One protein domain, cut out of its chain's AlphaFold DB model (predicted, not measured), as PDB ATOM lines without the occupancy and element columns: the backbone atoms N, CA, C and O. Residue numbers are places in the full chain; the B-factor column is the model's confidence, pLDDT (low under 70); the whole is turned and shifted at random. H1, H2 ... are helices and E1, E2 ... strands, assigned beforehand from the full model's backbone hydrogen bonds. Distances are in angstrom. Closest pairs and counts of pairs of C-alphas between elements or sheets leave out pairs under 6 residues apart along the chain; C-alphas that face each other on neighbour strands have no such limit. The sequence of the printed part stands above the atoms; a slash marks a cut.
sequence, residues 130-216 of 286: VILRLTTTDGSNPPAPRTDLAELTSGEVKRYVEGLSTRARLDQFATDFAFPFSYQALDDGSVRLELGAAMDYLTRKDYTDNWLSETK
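AT A GLANCE: This is residues 130 to 216 of the 286 residues of the protein "SAM-dependent methyltransferase" of Micromonospora profundi (UniProt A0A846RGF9). Helix H2 makes the middle of a rounded body, with the antiparallel two-strand sheet E1 E2 and H3 at one end and helices H1 and H4 at the other. The 87 printed residues, of mixed class, run E1 H1 H2 E2 H3 H4. The whole is compact, radius of gyration of the C-alphas 12.2 A, spanning 35 by 26 by 19 A.

HOW THE PARTS SIT: Look first at E1, residues 130 to 134, antiparallel to E2, residues 191 to 194, with N 132 and O 191 within hydrogen-bond range at 2.8 A. H1, residues 154 to 162, touches H4, residues 208 to 214; their closest C-alphas, Lys 158 and Thr 208, are 5.1 A apart. H2, residues 166 to 176, and H3, residues 195 to 202, are close but not clearly touching, the closest C-alphas, Leu 170 and Tyr 201, 6.9 A apart. Every O i to N i+4 pair is within range in H1 and H3, 6 of 7 in H2, 1 of 3 in H4, beside 2 of 4 O i to N i+3 pairs.

IN THESE COORDINATES: Find E1's start, C-alpha 130, at (168.070, 148.928, 158.475); H2 runs 15.2 A; H4 ends at C-alpha 214, (153.988, 158.217, 174.456).

THE WHOLE: The printed part has no cut. E1 to H1 and H2 to E2 are long links. No printed residue is under 70 in pLDDT.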
ATOM      1  N   VAL A 130     168.336 147.943 159.527       98.75
ATOM      2  CA  VAL A 130     168.070 148.928 158.475       98.75
ATOM      3  C   VAL A 130     168.899 150.181 158.705       98.75
ATOM      4  O   VAL A 130     169.309 150.466 159.832       98.75
ATOM      5  N   ILE A 131     169.125 150.933 157.632       98.88
ATOM      6  CA  ILE A 131     169.660 152.289 157.706       98.88
ATOM      7  C   ILE A 131     168.486 153.254 157.545       98.88
ATOM      8  O   ILE A 131     167.784 153.241 156.529       98.88
ATOM      9  N   LEU A 132     168.278 154.083 158.563       98.81
ATOM     10  CA  LEU A 132     167.271 155.129 158.620       98.81
ATOM     11  C   LEU A 132     167.955 156.486 158.454       98.81
ATOM     12  O   LEU A 132     168.781 156.897 159.271       98.81
ATOM     13  N   ARG A 133     167.583 157.205 157.398       98.81
ATOM     14  CA  ARG A 133     167.936 158.616 157.230       98.81
ATOM     15  C   ARG A 133     166.761 159.460 157.697       98.81
ATOM     16  O   ARG A 133     165.631 159.187 157.305       98.81
ATOM     17  N   LEU A 134     167.042 160.473 158.509       98.81
ATOM     18  CA  LEU A 134     166.066 161.431 159.025       98.81
ATOM     19  C   LEU A 134     166.481 162.837 158.605       98.81
ATOM     20  O   LEU A 134     167.675 163.136 158.544       98.81
ATOM     21  N   THR A 135     165.509 163.701 158.334       98.31
ATOM     22  CA  THR A 135     165.794 165.113 158.075       98.31
ATOM     23  C   THR A 135     166.364 165.799 159.321       98.31
ATOM     24  O   THR A 135     165.993 165.503 160.460       98.31
ATOM     25  N   THR A 136     167.298 166.717 159.088       98.00
ATOM     26  CA  THR A 136     167.942 167.558 160.104       98.00
ATOM     27  C   THR A 136     167.538 169.025 159.967       98.00
ATOM     28  O   THR A 136     167.943 169.849 160.783       98.00
ATOM     29  N   THR A 137     166.763 169.382 158.940       97.88
ATOM     30  CA  THR A 137     166.486 170.779 158.567       97.88
ATOM     31  C   THR A 137     165.108 171.270 159.002       97.88
ATOM     32  O   THR A 137     164.760 172.415 158.735       97.88
ATOM     33  N   ASP A 138     164.310 170.421 159.645       97.88
ATOM     34  CA  ASP A 138     162.950 170.711 160.116       97.88
ATOM     35  C   ASP A 138     162.895 171.122 161.599       97.88
ATOM     36  O   ASP A 138     161.824 171.157 162.196       97.88
ATOM     37  N   GLY A 139     164.042 171.451 162.199       98.06
ATOM     38  CA  GLY A 139     164.117 171.922 163.575       98.06
ATOM     39  C   GLY A 139     165.546 172.060 164.091       98.06
ATOM     40  O   GLY A 139     166.520 172.045 163.337       98.06
ATOM     41  N   SER A 140     165.668 172.206 165.407       98.31
ATOM     42  CA  SER A 140     166.945 172.377 166.102       98.31
ATOM     43  C   SER A 140     167.674 171.043 166.279       98.31
ATOM     44  O   SER A 140     167.047 170.023 166.557       98.31
ATOM     45  N   ASN A 141     169.005 171.064 166.184       98.00
ATOM     46  CA  ASN A 141     169.873 169.901 166.396       98.00
ATOM     47  C   ASN A 141     170.825 170.169 167.575       98.00
ATOM     48  O   ASN A 141     171.989 170.511 167.349       98.00
ATOM     49  N   PRO A 142     170.344 170.122 168.832       97.56
ATOM     50  CA  PRO A 142     171.219 170.268 169.987       97.56
ATOM     51  C   PRO A 142     172.279 169.152 170.011       97.56
ATOM     52  O   PRO A 142     172.019 168.051 169.530       97.56
ATOM     53  N   PRO A 143     173.466 169.403 170.592       94.88
ATOM     54  CA  PRO A 143     174.553 168.420 170.626       94.88
ATOM     55  C   PRO A 143     174.252 167.192 171.501       94.88
ATOM     56  O   PRO A 143     174.951 166.188 171.388       94.88
ATOM     57  N   ALA A 144     173.255 167.274 172.387       96.75
ATOM     58  CA  ALA A 144     172.807 166.182 173.243       96.75
ATOM     59  C   ALA A 144     171.313 166.343 173.600       96.75
ATOM     60  O   ALA A 144     170.825 167.482 173.649       96.75
ATOM     61  N   PRO A 145     170.594 165.235 173.864       97.69
ATOM     62  CA  PRO A 145     169.230 165.272 174.383       97.69
ATOM     63  C   PRO A 145     169.188 165.798 175.824       97.69
ATOM     64  O   PRO A 145     170.181 165.758 176.557       97.69
ATOM     65  N   ARG A 146     168.020 166.285 176.243       98.00
ATOM     66  CA  ARG A 146     167.748 166.660 177.634       98.00
ATOM     67  C   ARG A 146     167.447 165.425 178.476       98.00
ATOM     68  O   ARG A 146     166.793 164.497 178.014       98.00
ATOM     69  N   THR A 147     167.864 165.462 179.737       96.88
ATOM     70  CA  THR A 147     167.619 164.399 180.730       96.88
ATOM     71  C   THR A 147     166.655 164.825 181.839       96.88
ATOM     72  O   THR A 147     166.385 164.049 182.746       96.88
ATOM     73  N   ASP A 148     166.159 166.061 181.792       96.88
ATOM     74  CA  ASP A 148     165.348 166.704 182.830       96.88
ATOM     75  C   ASP A 148     163.889 166.933 182.396       96.88
ATOM     76  O   ASP A 148     163.145 167.628 183.082       96.88
ATOM     77  N   LEU A 149     163.437 166.353 181.273       96.94
ATOM     78  CA  LEU A 149     162.086 166.610 180.748       96.94
ATOM     79  C   LEU A 149     160.968 166.254 181.737       96.94
ATOM     80  O   LEU A 149     159.936 166.916 181.741       96.94
ATOM     81  N   ALA A 150     161.175 165.250 182.593       93.31
ATOM     82  CA  ALA A 150     160.211 164.848 183.620       93.31
ATOM     83  C   ALA A 150     160.004 165.901 184.729       93.31
ATOM     84  O   ALA A 150     159.027 165.820 185.471       93.31
ATOM     85  N   GLU A 151     160.906 166.879 184.844       96.44
ATOM     86  CA  GLU A 151     160.835 167.971 185.823       96.44
ATOM     87  C   GLU A 151     160.129 169.216 185.258       96.44
ATOM     88  O   GLU A 151     159.826 170.154 185.997       96.44
ATOM     89  N   LEU A 152     159.855 169.234 183.950       96.38
ATOM     90  CA  LEU A 152     159.257 170.364 183.248       96.38
ATOM     91  C   LEU A 152     157.732 170.265 183.190       96.38
ATOM     92  O   LEU A 152     157.131 169.193 183.283       96.38
ATOM     93  N   THR A 153     157.082 171.401 182.950       96.31
ATOM     94  CA  THR A 153     155.648 171.409 182.641       96.31
ATOM     95  C   THR A 153     155.380 170.794 181.264       96.31
ATOM     96  O   THR A 153     156.199 170.900 180.349       96.31
ATOM     97  N   SER A 154     154.185 170.231 181.054       93.50
ATOM     98  CA  SER A 154     153.792 169.650 179.756       93.50
ATOM     99  C   SER A 154     153.956 170.633 178.587       93.50
ATOM    100  O   SER A 154     154.358 170.241 177.495       93.50
ATOM    101  N   GLY A 155     153.711 171.929 178.815       96.81
ATOM    102  CA  GLY A 155     153.895 172.966 177.796       96.81
ATOM    103  C   GLY A 155     155.363 173.251 177.457       96.81
ATOM    104  O   GLY A 155     155.677 173.573 176.312       96.81
ATOM    105  N   GLU A 156     156.272 173.130 178.426       97.69
ATOM    106  CA  GLU A 156     157.717 173.254 178.199       97.69
ATOM    107  C   GLU A 156     158.280 172.032 177.479       97.69
ATOM    108  O   GLU A 156     159.041 172.206 176.527       97.69
ATOM    109  N   VAL A 157     157.853 170.826 177.875       98.00
ATOM    110  CA  VAL A 157     158.196 169.575 177.183       98.00
ATOM    111  C   VAL A 157     157.763 169.651 175.724       98.00
ATOM    112  O   VAL A 157     158.605 169.512 174.839       98.00
ATOM    113  N   LYS A 158     156.482 169.956 175.470       97.56
ATOM    114  CA  LYS A 158     155.941 170.105 174.113       97.56
ATOM    115  C   LYS A 158     156.795 171.057 173.283       97.56
ATOM    116  O   LYS A 158     157.292 170.670 172.232       97.56
ATOM    117  N   ARG A 159     156.999 172.286 173.773       98.06
ATOM    118  CA  ARG A 159     157.741 173.328 173.044       98.06
ATOM    119  C   ARG A 159     159.162 172.883 172.706       98.06
ATOM    120  O   ARG A 159     159.647 173.176 171.617       98.06
ATOM    121  N   TYR A 160     159.834 172.214 173.640       98.25
ATOM    122  CA  TYR A 160     161.177 171.701 173.416       98.25
ATOM    123  C   TYR A 160     161.188 170.613 172.335       98.25
ATOM    124  O   TYR A 160     161.908 170.755 171.352       98.25
ATOM    125  N   VAL A 161     160.367 169.569 172.485       98.31
ATOM    126  CA  VAL A 161     160.343 168.406 171.582       98.31
ATOM    127  C   VAL A 161     159.869 168.784 170.174       98.31
ATOM    128  O   VAL A 161     160.444 168.322 169.184       98.31
ATOM    129  N   GLU A 162     158.850 169.639 170.070       97.88
ATOM    130  CA  GLU A 162     158.330 170.167 168.801       97.88
ATOM    131  C   GLU A 162     159.387 171.001 168.064       97.88
ATOM    132  O   GLU A 162     159.468 170.953 166.839       97.88
ATOM    133  N   GLY A 163     160.255 171.700 168.803       98.19
ATOM    134  CA  GLY A 163     161.354 172.489 168.247       98.19
ATOM    135  C   GLY A 163     162.572 171.682 167.777       98.19
ATOM    136  O   GLY A 163     163.469 172.266 167.161       98.19
ATOM    137  N   LEU A 164     162.644 170.377 168.064       98.75
ATOM    138  CA  LEU A 164     163.716 169.495 167.586       98.75
ATOM    139  C   LEU A 164     163.490 169.100 166.128       98.75
ATOM    140  O   LEU A 164     162.354 168.842 165.728       98.75
ATOM    141  N   SER A 165     164.579 168.970 165.365       98.62
ATOM    142  CA  SER A 165     164.524 168.304 164.061       98.62
ATOM    143  C   SER A 165     164.058 166.857 164.228       98.62
ATOM    144  O   SER A 165     164.221 166.267 165.303       98.62
ATOM    145  N   THR A 166     163.531 166.243 163.169       98.62
ATOM    146  CA  THR A 166     163.187 164.817 163.194       98.62
ATOM    147  C   THR A 166     164.406 163.997 163.634       98.62
ATOM    148  O   THR A 166     164.317 163.206 164.571       98.62
ATOM    149  N   ARG A 167     165.598 164.242 163.075       98.44
ATOM    150  CA  ARG A 167     166.811 163.541 163.518       98.44
ATOM    151  C   ARG A 167     167.106 163.752 165.004       98.44
ATOM    152  O   ARG A 167     167.322 162.761 165.690       98.44
ATOM    153  N   ALA A 168     167.118 164.976 165.522       98.44
ATOM    154  CA  ALA A 168     167.449 165.227 166.929       98.44
ATOM    155  C   ALA A 168     166.386 164.674 167.891       98.44
ATOM    156  O   ALA A 168     166.696 164.230 168.996       98.44
ATOM    157  N   ARG A 169     165.123 164.625 167.455       98.56
ATOM    158  CA  ARG A 169     164.033 164.023 168.223       98.56
ATOM    159  C   ARG A 169     164.223 162.518 168.420       98.56
ATOM    160  O   ARG A 169     163.757 162.000 169.425       98.56
ATOM    161  N   LEU A 170     164.936 161.824 167.526       98.69
ATOM    162  CA  LEU A 170     165.343 160.432 167.753       98.69
ATOM    163  C   LEU A 170     166.286 160.295 168.962       98.69
ATOM    164  O   LEU A 170     166.161 159.336 169.719       98.69
ATOM    165  N   ASP A 171     167.200 161.244 169.171       98.31
ATOM    166  CA  ASP A 171     168.123 161.209 170.317       98.31
ATOM    167  C   ASP A 171     167.375 161.447 171.627       98.31
ATOM    168  O   ASP A 171     167.603 160.755 172.621       98.31
ATOM    169  N   GLN A 172     166.426 162.387 171.602       98.62
ATOM    170  CA  GLN A 172     165.535 162.608 172.735       98.62
ATOM    171  C   GLN A 172     164.680 161.366 173.000       98.62
ATOM    172  O   GLN A 172     164.574 160.911 174.135       98.62
ATOM    173  N   PHE A 173     164.141 160.756 171.944       98.44
ATOM    174  CA  PHE A 173     163.344 159.541 172.040       98.44
ATOM    175  C   PHE A 173     164.132 158.392 172.674       98.44
ATOM    176  O   PHE A 173     163.650 157.772 173.612       98.44
ATOM    177  N   ALA A 174     165.366 158.151 172.226       98.06
ATOM    178  CA  ALA A 174     166.247 157.134 172.798       98.06
ATOM    179  C   ALA A 174     166.554 157.359 174.291       98.06
ATOM    180  O   ALA A 174     166.849 156.400 174.998       98.06
ATOM    181  N   THR A 175     166.481 158.607 174.766       97.31
ATOM    182  CA  THR A 175     166.672 158.956 176.183       97.31
ATOM    183  C   THR A 175     165.421 158.683 177.017       97.31
ATOM    184  O   THR A 175     165.522 158.180 178.133       97.31
ATOM    185  N   ASP A 176     164.241 159.003 176.484       97.50
ATOM    186  CA  ASP A 176     162.989 158.983 177.249       97.50
ATOM    187  C   ASP A 176     162.222 157.654 177.157       97.50
ATOM    188  O   ASP A 176     161.405 157.329 178.036       97.50
ATOM    189  N   PHE A 177     162.459 156.898 176.080       97.75
ATOM    190  CA  PHE A 177     161.722 155.687 175.751       97.75
ATOM    191  C   PHE A 177     161.967 154.581 176.782       97.75
ATOM    192  O   PHE A 177     163.096 154.227 177.108       97.75
ATOM    193  N   ALA A 178     160.880 154.026 177.317       96.56
ATOM    194  CA  ALA A 178     160.920 153.105 178.452       96.56
ATOM    195  C   ALA A 178     161.405 151.685 178.116       96.56
ATOM    196  O   ALA A 178     161.589 150.873 179.022       96.56
ATOM    197  N   PHE A 179     161.590 151.371 176.836       96.44
ATOM    198  CA  PHE A 179     161.943 150.038 176.358       96.44
ATOM    199  C   PHE A 179     163.352 150.041 175.764       96.44
ATOM    200  O   PHE A 179     163.847 151.101 175.376       96.44
ATOM    201  N   PRO A 180     164.005 148.868 175.648       95.00
ATOM    202  CA  PRO A 180     165.315 148.774 175.024       95.00
ATOM    203  C   PRO A 180     165.333 149.435 173.646       95.00
ATOM    204  O   PRO A 180     164.598 149.043 172.739       95.00
ATOM    205  N   PHE A 181     166.198 150.432 173.501       97.62
ATOM    206  CA  PHE A 181     166.334 151.202 172.280       97.62
ATOM    207  C   PHE A 181     167.794 151.533 172.059       97.62
ATOM    208  O   PHE A 181     168.463 152.097 172.920       97.62
ATOM    209  N   SER A 182     168.304 151.146 170.900       95.94
ATOM    210  CA  SER A 182     169.677 151.435 170.526       95.94
ATOM    211  C   SER A 182     169.764 151.623 169.026       95.94
ATOM    212  O   SER A 182     169.028 151.005 168.253       95.94
ATOM    213  N   TYR A 183     170.672 152.496 168.629       98.44
ATOM    214  CA  TYR A 183     171.029 152.712 167.244       98.44
ATOM    215  C   TYR A 183     172.522 153.038 167.173       98.44
ATOM    216  O   TYR A 183     173.139 153.454 168.156       98.44
ATOM    217  N   GLN A 184     173.104 152.854 165.996       98.50
ATOM    218  CA  GLN A 184     174.463 153.260 165.671       98.50
ATOM    219  C   GLN A 184     174.402 154.455 164.718       98.50
ATOM    220  O   GLN A 184     173.819 154.346 163.643       98.50
ATOM    221  N   ALA A 185     175.010 155.582 165.086       97.56
ATOM    222  CA  ALA A 185     175.203 156.690 164.153       97.56
ATOM    223  C   ALA A 185     176.238 156.317 163.077       97.56
ATOM    224  O   ALA A 185     177.248 155.680 163.384       97.56
ATOM    225  N   LEU A 186     175.975 156.706 161.830       97.81
ATOM    226  CA  LEU A 186     176.863 156.514 160.682       97.81
ATOM    227  C   LEU A 186     177.480 157.853 160.249       97.81
ATOM    228  O   LEU A 186     176.940 158.920 160.541       97.81
ATOM    229  N   ASP A 187     178.602 157.794 159.527       94.69
ATOM    230  CA  ASP A 187     179.397 158.974 159.138       94.69
ATOM    231  C   ASP A 187     178.621 159.985 158.279       94.69
ATOM    232  O   ASP A 187     178.911 161.180 158.288       94.69
ATOM    233  N   ASP A 188     177.609 159.522 157.544       93.38
ATOM    234  CA  ASP A 188     176.767 160.342 156.670       93.38
ATOM    235  C   ASP A 188     175.536 160.944 157.380       93.38
ATOM    236  O   ASP A 188     174.621 161.459 156.727       93.38
ATOM    237  N   GLY A 189     175.491 160.839 158.712       92.50
ATOM    238  CA  GLY A 189     174.419 161.346 159.568       92.50
ATOM    239  C   GLY A 189     173.173 160.456 159.644       92.50
ATOM    240  O   GLY A 189     172.257 160.768 160.409       92.50
ATOM    241  N   SER A 190     173.118 159.355 158.888       98.12
ATOM    242  CA  SER A 190     172.076 158.338 159.050       98.12
ATOM    243  C   SER A 190     172.328 157.469 160.289       98.12
ATOM    244  O   SER A 190     173.360 157.574 160.958       98.12
ATOM    245  N   VAL A 191     171.355 156.630 160.641       98.69
ATOM    246  CA  VAL A 191     171.462 155.715 161.781       98.69
ATOM    247  C   VAL A 191     171.134 154.287 161.367       98.69
ATOM    248  O   VAL A 191     170.217 154.048 160.585       98.69
ATOM    249  N   ARG A 192     171.864 153.323 161.923       98.81
ATOM    250  CA  ARG A 192     171.566 151.896 161.813       98.81
ATOM    251  C   ARG A 192     170.848 151.414 163.067       98.81
ATOM    252  O   ARG A 192     171.340 151.622 164.172       98.81
ATOM    253  N   LEU A 193     169.719 150.736 162.893       98.75
ATOM    254  CA  LEU A 193     168.901 150.197 163.980       98.75
ATOM    255  C   LEU A 193     168.011 149.049 163.495       98.75
ATOM    256  O   LEU A 193     167.945 148.753 162.302       98.75
ATOM    257  N   GLU A 194     167.334 148.386 164.429       98.44
ATOM    258  CA  GLU A 194     166.293 147.412 164.099       98.44
ATOM    259  C   GLU A 194     165.064 148.105 163.493       98.44
ATOM    260  O   GLU A 194     164.646 149.165 163.961       98.44
ATOM    261  N   LEU A 195     164.450 147.495 162.476       98.19
ATOM    262  CA  LEU A 195     163.265 148.029 161.799       98.19
ATOM    263  C   LEU A 195     162.109 148.278 162.777       98.19
ATOM    264  O   LEU A 195     161.412 149.280 162.657       98.19
ATOM    265  N   GLY A 196     161.934 147.408 163.774       97.44
ATOM    266  CA  GLY A 196     160.959 147.604 164.846       97.44
ATOM    267  C   GLY A 196     161.213 148.888 165.637       97.44
ATOM    268  O   GLY A 196     160.283 149.657 165.840       97.44
ATOM    269  N   ALA A 197     162.469 149.165 166.004       98.31
ATOM    270  CA  ALA A 197     162.854 150.388 166.711       98.31
ATOM    271  C   ALA A 197     162.673 151.640 165.834       98.31
ATOM    272  O   ALA A 197     162.157 152.656 166.298       98.31
ATOM    273  N   ALA A 198     163.039 151.558 164.549       98.38
ATOM    274  CA  ALA A 198     162.788 152.634 163.592       98.38
ATOM    275  C   ALA A 198     161.296 152.980 163.515       98.38
ATOM    276  O   ALA A 198     160.931 154.151 163.611       98.38
ATOM    277  N   MET A 199     160.436 151.968 163.384       97.94
ATOM    278  CA  MET A 199     158.994 152.176 163.301       97.94
ATOM    279  C   MET A 199     158.397 152.650 164.626       97.94
ATOM    280  O   MET A 199     157.584 153.563 164.593       97.94
ATOM    281  N   ASP A 200     158.859 152.136 165.773       97.50
ATOM    282  CA  ASP A 200     158.451 152.609 167.102       97.50
ATOM    283  C   ASP A 200     158.660 154.123 167.253       97.50
ATOM    284  O   ASP A 200     157.765 154.826 167.721       97.50
ATOM    285  N   TYR A 201     159.810 154.633 166.809       98.31
ATOM    286  CA  TYR A 201     160.087 156.066 166.793       98.31
ATOM    287  C   TYR A 201     159.222 156.812 165.760       98.31
ATOM    288  O   TYR A 201     158.557 157.796 166.091       98.31
ATOM    289  N   LEU A 202     159.209 156.360 164.502       98.06
ATOM    290  CA  LEU A 202     158.559 157.077 163.399       98.06
ATOM    291  C   LEU A 202     157.044 157.214 163.573       98.06
ATOM    292  O   LEU A 202     156.486 158.230 163.163       98.06
ATOM    293  N   THR A 203     156.380 156.235 164.190       95.19
ATOM    294  CA  THR A 203     154.934 156.292 164.443       95.19
ATOM    295  C   THR A 203     154.565 157.133 165.660       95.19
ATOM    296  O   THR A 203     153.382 157.363 165.871       95.19
ATOM    297  N   ARG A 204     155.542 157.603 166.450       94.56
ATOM    298  CA  ARG A 204     155.308 158.381 167.683       94.56
ATOM    299  C   ARG A 204     155.970 159.750 167.722       94.56
ATOM    300  O   ARG A 204     155.572 160.596 168.515       94.56
ATOM    301  N   LYS A 205     156.930 160.021 166.835       96.38
ATOM    302  CA  LYS A 205     157.691 161.284 166.792       96.38
ATOM    303  C   LYS A 205     156.830 162.553 166.747       96.38
ATOM    304  O   LYS A 205     157.338 163.636 167.018       96.38
ATOM    305  N   ASP A 206     155.572 162.432 166.332       95.88
ATOM    306  CA  ASP A 206     154.644 163.540 166.127       95.88
ATOM    307  C   ASP A 206     153.753 163.834 167.346       95.88
ATOM    308  O   ASP A 206     153.089 164.868 167.370       95.88
ATOM    309  N   TYR A 207     153.760 162.978 168.372       94.44
ATOM    310  CA  TYR A 207     152.941 163.134 169.577       94.44
ATOM    311  C   TYR A 207     153.657 163.992 170.629       94.44
ATOM    312  O   TYR A 207     153.923 163.579 171.757       94.44
ATOM    313  N   THR A 208     154.005 165.222 170.253       96.12
ATOM    314  CA  THR A 208     154.789 166.139 171.099       96.12
ATOM    315  C   THR A 208     154.030 166.616 172.333       96.12
ATOM    316  O   THR A 208     154.638 166.911 173.358       96.12
ATOM    317  N   ASP A 209     152.700 166.660 172.252       93.88
ATOM    318  CA  ASP A 209     151.819 167.136 173.326       93.88
ATOM    319  C   ASP A 209     151.784 166.164 174.511       93.88
ATOM    320  O   ASP A 209     151.690 166.592 175.660       93.88
ATOM    321  N   ASN A 210     151.943 164.870 174.226       92.50
ATOM    322  CA  ASN A 210     151.909 163.783 175.200       92.50
ATOM    323  C   ASN A 210     153.251 163.040 175.284       92.50
ATOM    324  O   ASN A 210     153.296 161.915 175.770       92.50
ATOM    325  N   TRP A 211     154.353 163.660 174.846       97.06
ATOM    326  CA  TRP A 211     155.656 163.011 174.637       97.06
ATOM    327  C   TRP A 211     156.103 162.068 175.765       97.06
ATOM    328  O   TRP A 211     156.518 160.935 175.519       97.06
ATOM    329  N   LEU A 212     156.004 162.513 177.022       96.12
ATOM    330  CA  LEU A 212     156.419 161.705 178.173       96.12
ATOM    331  C   LEU A 212     155.528 160.482 178.410       96.12
ATOM    332  O   LEU A 212     156.017 159.505 178.959       96.12
ATOM    333  N   SER A 213     154.253 160.534 178.018       94.06
ATOM    334  CA  SER A 213     153.336 159.389 178.060       94.06
ATOM    335  C   SER A 213     153.623 158.437 176.903       94.06
ATOM    336  O   SER A 213     153.815 157.247 177.105       94.06
ATOM    337  N   GLU A 214     153.769 158.978 175.695       94.94
ATOM    338  CA  GLU A 214     153.988 158.217 174.456       94.94
ATOM    339  C   GLU A 214     155.315 157.449 174.472       94.94
ATOM    340  O   GLU A 214     155.449 156.363 173.908       94.94
ATOM    341  N   THR A 215     156.326 157.978 175.163       96.56
ATOM    342  CA  THR A 215     157.605 157.288 175.392       96.56
ATOM    343  C   THR A 215     157.505 156.178 176.449       96.56
ATOM    344  O   THR A 215     158.459 155.422 176.636       96.56
ATOM    345  N   LYS A 216     156.356 156.003 177.112       96.81
ATOM    346  CA  LYS A 216     156.050 154.827 177.949       96.81
ATOM    347  C   LYS A 216     155.296 153.737 177.205       96.81
ATOM    348  O   LYS A 216     155.055 152.689 177.791       96.81
TER     349      LYS A 216